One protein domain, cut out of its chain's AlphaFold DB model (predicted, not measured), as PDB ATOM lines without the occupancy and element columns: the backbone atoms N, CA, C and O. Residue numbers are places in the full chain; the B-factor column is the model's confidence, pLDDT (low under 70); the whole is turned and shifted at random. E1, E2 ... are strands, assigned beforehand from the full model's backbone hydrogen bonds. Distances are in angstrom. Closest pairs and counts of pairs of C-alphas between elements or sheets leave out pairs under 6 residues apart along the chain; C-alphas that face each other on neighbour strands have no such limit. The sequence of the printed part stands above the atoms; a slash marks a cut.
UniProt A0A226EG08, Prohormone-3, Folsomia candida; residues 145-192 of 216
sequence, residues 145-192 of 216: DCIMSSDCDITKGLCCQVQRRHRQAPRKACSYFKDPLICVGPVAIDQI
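AT A GLANCE: This is residues 145 to 192 of the 216 residues of the protein "Prohormone-3" of Folsomia candida (UniProt A0A226EG08). This domain has little regular structure: a two-stranded hairpin, E1 and E2, whose loop, residues 164 to 170, makes one end of a rod, while the long unnamed stretches 145 to 157 and 177 to 192 gather toward the other end. The printed part has 48 residues, with no named helix and two strands, E1 then E2, antiparallel. The class is all strand, with 12 of the 48 residues in named elements. The whole is compact, with a radius of gyration of the C-alphas of 10.4 A, and spans 36 by 17 by 17 A.

IN THESE COORDINATES: E1, residues 158 to 163, is 13.5 A long and begins at C-alpha 158 (103.973, 66.637, 66.371). E2, residues 171 to 176, is 15.1 A long and ends at C-alpha 176 (100.474, 66.650, 63.669).

HOW THE PARTS SIT: E1 and E2 form an antiparallel hairpin, their directions at 141 degrees. C-alphas 160 and 174 face each other at 4.4 A. N 163 and O 171, 2.8 A apart, and N 159 and O 175, 2.9 A apart, are within hydrogen-bond range.

THE WHOLE: The C-alphas farthest apart, those of Arg 167 and Asp 190, are 35.9 A apart. The printed part has no cut, and the seven-residue link from E1 to E2 is short. Mean pLDDT of the printed part is 86.7; residues 191 to 192 are under 70.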
ATOM      1  N   ASP A 145      98.821  62.136  75.878       91.44
ATOM      2  CA  ASP A 145      98.399  63.354  76.564       91.44
ATOM      3  C   ASP A 145      99.593  64.279  76.834       91.44
ATOM      4  O   ASP A 145     100.633  63.848  77.328       91.44
ATOM      5  N   CYS A 146      99.446  65.569  76.547       90.88
ATOM      6  CA  CYS A 146     100.514  66.570  76.637       90.88
ATOM      7  C   CYS A 146     100.049  67.816  77.393       90.88
ATOM      8  O   CYS A 146      98.856  68.132  77.429       90.88
ATOM      9  N   ILE A 147     100.993  68.546  77.983       90.75
ATOM     10  CA  ILE A 147     100.723  69.837  78.623       90.75
ATOM     11  C   ILE A 147     101.166  70.957  77.682       90.75
ATOM     12  O   ILE A 147     100.406  71.910  77.467       90.75
ATOM     13  N   MET A 148     102.350  70.800  77.085       89.94
ATOM     14  CA  MET A 148     102.970  71.751  76.167       89.94
ATOM     15  C   MET A 148     103.491  71.070  74.899       89.94
ATOM     16  O   MET A 148     103.679  69.858  74.842       89.94
ATOM     17  N   SER A 149     103.724  71.862  73.848       89.19
ATOM     18  CA  SER A 149     104.273  71.348  72.585       89.19
ATOM     19  C   SER A 149     105.724  70.879  72.691       89.19
ATOM     20  O   SER A 149     106.143  70.087  71.854       89.19
ATOM     21  N   SER A 150     106.461  71.299  73.727       86.50
ATOM     22  CA  SER A 150     107.783  70.764  74.073       86.50
ATOM     23  C   SER A 150     107.750  69.274  74.399       86.50
ATOM     24  O   SER A 150     108.725  68.581  74.128       86.50
ATOM     25  N   ASP A 151     106.634  68.778  74.933       88.38
ATOM     26  CA  ASP A 151     106.500  67.391  75.379       88.38
ATOM     27  C   ASP A 151     106.403  66.427  74.186       88.38
ATOM     28  O   ASP A 151     106.696  65.242  74.317       88.38
ATOM     29  N   CYS A 152     105.971  66.921  73.022       88.81
ATOM     30  CA  CYS A 152     105.736  66.128  71.820       88.81
ATOM     31  C   CYS A 152     106.980  66.059  70.922       88.81
ATOM     32  O   CYS A 152     107.838  66.942  70.924       88.81
ATOM     33  N   ASP A 153     107.061  65.014  70.100       88.06
ATOM     34  CA  ASP A 153     108.158  64.842  69.144       88.06
ATOM     35  C   ASP A 153     108.030  65.781  67.925       88.06
ATOM     36  O   ASP A 153     107.426  65.444  66.901       88.06
ATOM     37  N   ILE A 154     108.633  66.973  68.028       83.88
ATOM     38  CA  ILE A 154     108.648  67.992  66.962       83.88
ATOM     39  C   ILE A 154     109.358  67.470  65.702       83.88
ATOM     40  O   ILE A 154     108.985  67.849  64.593       83.88
ATOM     41  N   THR A 155     110.314  66.538  65.830       83.00
ATOM     42  CA  THR A 155     111.041  65.978  64.672       83.00
ATOM     43  C   THR A 155     110.127  65.185  63.735       83.00
ATOM     44  O   THR A 155     110.359  65.132  62.526       83.00
ATOM     45  N   LYS A 156     109.040  64.627  64.283       82.06
ATOM     46  CA  LYS A 156     107.958  63.958  63.545       82.06
ATOM     47  C   LYS A 156     106.830  64.912  63.144       82.06
ATOM     48  O   LYS A 156     105.794  64.471  62.651       82.06
ATOM     49  N   GLY A 157     107.010  66.210  63.375       86.00
ATOM     50  CA  GLY A 157     106.000  67.232  63.144       86.00
ATOM     51  C   GLY A 157     104.822  67.139  64.109       86.00
ATOM     52  O   GLY A 157     103.706  67.460  63.713       86.00
ATOM     53  N   LEU A 158     105.022  66.673  65.348       88.75
ATOM     54  CA  LEU A 158     103.973  66.637  66.371       88.75
ATOM     55  C   LEU A 158     104.020  67.896  67.243       88.75
ATOM     56  O   LEU A 158     105.083  68.333  67.672       88.75
ATOM     57  N   CYS A 159     102.850  68.447  67.554       91.62
ATOM     58  CA  CYS A 159     102.685  69.485  68.565       91.62
ATOM     59  C   CYS A 159     101.482  69.176  69.463       91.62
ATOM     60  O   CYS A 159     100.615  68.364  69.121       91.62
ATOM     61  N   CYS A 160     101.420  69.819  70.625       92.88
ATOM     62  CA  CYS A 160     100.342  69.585  71.576       92.88
ATOM     63  C   CYS A 160      99.081  70.338  71.142       92.88
ATOM     64  O   CYS A 160      99.125  71.559  71.009       92.88
ATOM     65  N   GLN A 161      97.959  69.645  70.929       92.19
ATOM     66  CA  GLN A 161      96.704  70.264  70.480       92.19
ATOM     67  C   GLN A 161      95.520  69.840  71.347       92.19
ATOM     68  O   GLN A 161      95.444  68.714  71.843       92.19
ATOM     69  N   VAL A 162      94.545  70.739  71.501       91.81
ATOM     70  CA  VAL A 162      93.292  70.445  72.207       91.81
ATOM     71  C   VAL A 162      92.350  69.677  71.274       91.81
ATOM     72  O   VAL A 162      91.743  70.250  70.370       91.81
ATOM     73  N   GLN A 163      92.176  68.379  71.514       89.62
ATOM     74  CA  GLN A 163      91.226  67.539  70.790       89.62
ATOM     75  C   GLN A 163      89.848  67.586  71.456       89.62
ATOM     76  O   GLN A 163      89.674  67.178  72.606       89.62
ATOM     77  N   ARG A 164      88.838  68.040  70.705       89.50
ATOM     78  CA  ARG A 164      87.424  67.979  71.104       89.50
ATOM     79  C   ARG A 164      86.753  66.807  70.399       89.50
ATOM     80  O   ARG A 164      86.710  66.766  69.172       89.50
ATOM     81  N   ARG A 165      86.224  65.856  71.166       87.31
ATOM     82  CA  ARG A 165      85.448  64.724  70.644       87.31
ATOM     83  C   ARG A 165      84.005  64.839  71.115       87.31
ATOM     84  O   ARG A 165      83.733  65.344  72.201       87.31
ATOM     85  N   HIS A 166      83.070  64.389  70.284       90.69
ATOM     86  CA  HIS A 166      81.651  64.411  70.629       90.69
ATOM     87  C   HIS A 166      81.408  63.613  71.922       90.69
ATOM     88  O   HIS A 166      81.803  62.451  72.011       90.69
ATOM     89  N   ARG A 167      80.759  64.249  72.909       87.94
ATOM     90  CA  ARG A 167      80.428  63.687  74.237       87.94
ATOM     91  C   ARG A 167      81.627  63.268  75.103       87.94
ATOM     92  O   ARG A 167      81.448  62.513  76.051       87.94
ATOM     93  N   GLN A 168      82.831  63.756  74.811       89.12
ATOM     94  CA  GLN A 168      84.007  63.550  75.658       89.12
ATOM     95  C   GLN A 168      84.578  64.896  76.091       89.12
ATOM     96  O   GLN A 168      84.498  65.881  75.353       89.12
ATOM     97  N   ALA A 169      85.163  64.930  77.288       90.38
ATOM     98  CA  ALA A 169      85.860  66.113  77.765       90.38
ATOM     99  C   ALA A 169      87.014  66.468  76.804       90.38
ATOM    100  O   ALA A 169      87.683  65.566  76.286       90.38
ATOM    101  N   PRO A 170      87.240  67.764  76.530       91.12
ATOM    102  CA  PRO A 170      88.362  68.192  75.711       91.12
ATOM    103  C   PRO A 170      89.671  67.781  76.387       91.12
ATOM    104  O   PRO A 170      89.882  68.083  77.559       91.12
ATOM    105  N   ARG A 171      90.556  67.121  75.640       92.69
ATOM    106  CA  ARG A 171      91.873  66.700  76.135       92.69
ATOM    107  C   ARG A 171      92.985  67.263  75.264       92.69
ATOM    108  O   ARG A 171      92.782  67.474  74.069       92.69
ATOM    109  N   LYS A 172      94.149  67.511  75.854       93.94
ATOM    110  CA  LYS A 172      95.349  67.940  75.134       93.94
ATOM    111  C   LYS A 172      96.169  66.710  74.779       93.94
ATOM    112  O   LYS A 172      96.563  65.981  75.680       93.94
ATOM    113  N   ALA A 173      96.398  66.480  73.493       93.25
ATOM    114  CA  ALA A 173      97.178  65.343  73.025       93.25
ATOM    115  C   ALA A 173      98.119  65.742  71.883       93.25
ATOM    116  O   ALA A 173      97.826  66.677  71.132       93.25
ATOM    117  N   CYS A 174      99.235  65.030  71.747       91.81
ATOM    118  CA  CYS A 174     100.179  65.236  70.658       91.81
ATOM    119  C   CYS A 174      99.530  64.853  69.325       91.81
ATOM    120  O   CYS A 174      99.002  63.751  69.160       91.81
ATOM    121  N   SER A 175      99.569  65.757  68.355       90.69
ATOM    122  CA  SER A 175      99.050  65.526  67.007       90.69
ATOM    123  C   SER A 175      99.845  66.308  65.978       90.69
ATOM    124  O   SER A 175     100.581  67.226  66.335       90.69
ATOM    125  N   TYR A 176      99.692  65.975  64.697       88.19
ATOM    126  CA  TYR A 176     100.474  66.650  63.669       88.19
ATOM    127  C   TYR A 176     100.211  68.131  63.584       88.19
ATOM    128  O   TYR A 176      99.062  68.587  63.611       88.19
ATOM    129  N   PHE A 177     101.307  68.848  63.414       88.12
ATOM    130  CA  PHE A 177     101.331  70.251  63.110       88.12
ATOM    131  C   PHE A 177     100.471  70.556  61.878       88.12
ATOM    132  O   PHE A 177     100.529  69.865  60.862       88.12
ATOM    133  N   LYS A 178      99.648  71.594  62.009       84.00
ATOM    134  CA  LYS A 178      98.814  72.146  60.936       84.00
ATOM    135  C   LYS A 178      99.060  73.640  60.833       84.00
ATOM    136  O   LYS A 178      99.482  74.107  59.789       84.00
ATOM    137  N   ASP A 179      98.867  74.331  61.956       81.81
ATOM    138  CA  ASP A 179      99.106  75.762  62.103       81.81
ATOM    139  C   ASP A 179      99.775  76.068  63.451       81.81
ATOM    140  O   ASP A 179      99.427  75.433  64.457       81.81
ATOM    141  N   PRO A 180     100.642  77.098  63.522       83.25
ATOM    142  CA  PRO A 180     101.257  77.549  64.773       83.25
ATOM    143  C   PRO A 180     100.240  77.919  65.860       83.25
ATOM    144  O   PRO A 180     100.488  77.695  67.039       83.25
ATOM    145  N   LEU A 181      99.079  78.453  65.465       84.00
ATOM    146  CA  LEU A 181      98.031  78.918  66.384       84.00
ATOM    147  C   LEU A 181      97.246  77.781  67.055       84.00
ATOM    148  O   LEU A 181      96.545  78.013  68.037       84.00
ATOM    149  N   ILE A 182      97.323  76.562  66.516       88.75
ATOM    150  CA  ILE A 182      96.610  75.395  67.058       88.75
ATOM    151  C   ILE A 182      97.449  74.709  68.144       88.75
ATOM    152  O   ILE A 182      96.906  74.048  69.036       88.75
ATOM    153  N   CYS A 183      98.768  74.862  68.076       90.62
ATOM    154  CA  CYS A 183      99.685  74.258  69.022       90.62
ATOM    155  C   CYS A 183      99.693  75.010  70.358       90.62
ATOM    156  O   CYS A 183      99.643  76.236  70.424       90.62
ATOM    157  N   VAL A 184      99.767  74.259  71.454       91.00
ATOM    158  CA  VAL A 184      99.819  74.808  72.809       91.00
ATOM    159  C   VAL A 184     101.266  75.145  73.162       91.00
ATOM    160  O   VAL A 184     102.099  74.244  73.292       91.00
ATOM    161  N   GLY A 185     101.555  76.429  73.363       85.94
ATOM    162  CA  GLY A 185     102.892  76.913  73.716       85.94
ATOM    163  C   GLY A 185     103.781  77.197  72.497       85.94
ATOM    164  O   GLY A 185     103.310  77.141  71.361       85.94
ATOM    165  N   PRO A 186     105.061  77.539  72.720       81.50
ATOM    166  CA  PRO A 186     105.990  77.826  71.636       81.50
ATOM    167  C   PRO A 186     106.290  76.557  70.829       81.50
ATOM    168  O   PRO A 186     106.515  75.485  71.394       81.50
ATOM    169  N   VAL A 187     106.315  76.690  69.504       79.69
ATOM    170  CA  VAL A 187     106.707  75.622  68.577       79.69
ATOM    171  C   VAL A 187     107.766  76.169  67.637       79.69
ATOM    172  O   VAL A 187     107.574  77.224  67.037       79.69
ATOM    173  N   ALA A 188     108.880  75.454  67.501       75.75
ATOM    174  CA  ALA A 188     109.906  75.777  66.521       75.75
ATOM    175  C   ALA A 188     109.407  75.388  65.119       75.75
ATOM    176  O   ALA A 188     109.576  74.249  64.693       75.75
ATOM    177  N   ILE A 189     108.756  76.329  64.426       72.19
ATOM    178  CA  ILE A 189     108.160  76.117  63.091       72.19
ATOM    179  C   ILE A 189     109.230  75.673  62.081       72.19
ATOM    180  O   ILE A 189     108.973  74.798  61.260       72.19
ATOM    181  N   ASP A 190     110.453  76.190  62.214       73.31
ATOM    182  CA  ASP A 190     111.584  75.878  61.332       73.31
ATOM    183  C   ASP A 190     112.019  74.402  61.381       73.31
ATOM    184  O   ASP A 190     112.665  73.907  60.461       73.31
ATOM    185  N   GLN A 191     111.677  73.680  62.454       68.00
ATOM    186  CA  GLN A 191     112.066  72.278  62.652       68.00
ATOM    187  C   GLN A 191     111.026  71.284  62.115       68.00
ATOM    188  O   GLN A 191     111.233  70.069  62.179       68.00
ATOM    189  N   ILE A 192     109.905  71.776  61.589       69.31
ATOM    190  CA  ILE A 192     108.776  70.946  61.177       69.31
ATOM    191  C   ILE A 192     108.980  70.519  59.729       69.31
ATOM    192  O   ILE A 192     108.949  71.329  58.804       69.31
TER     193      ILE A 192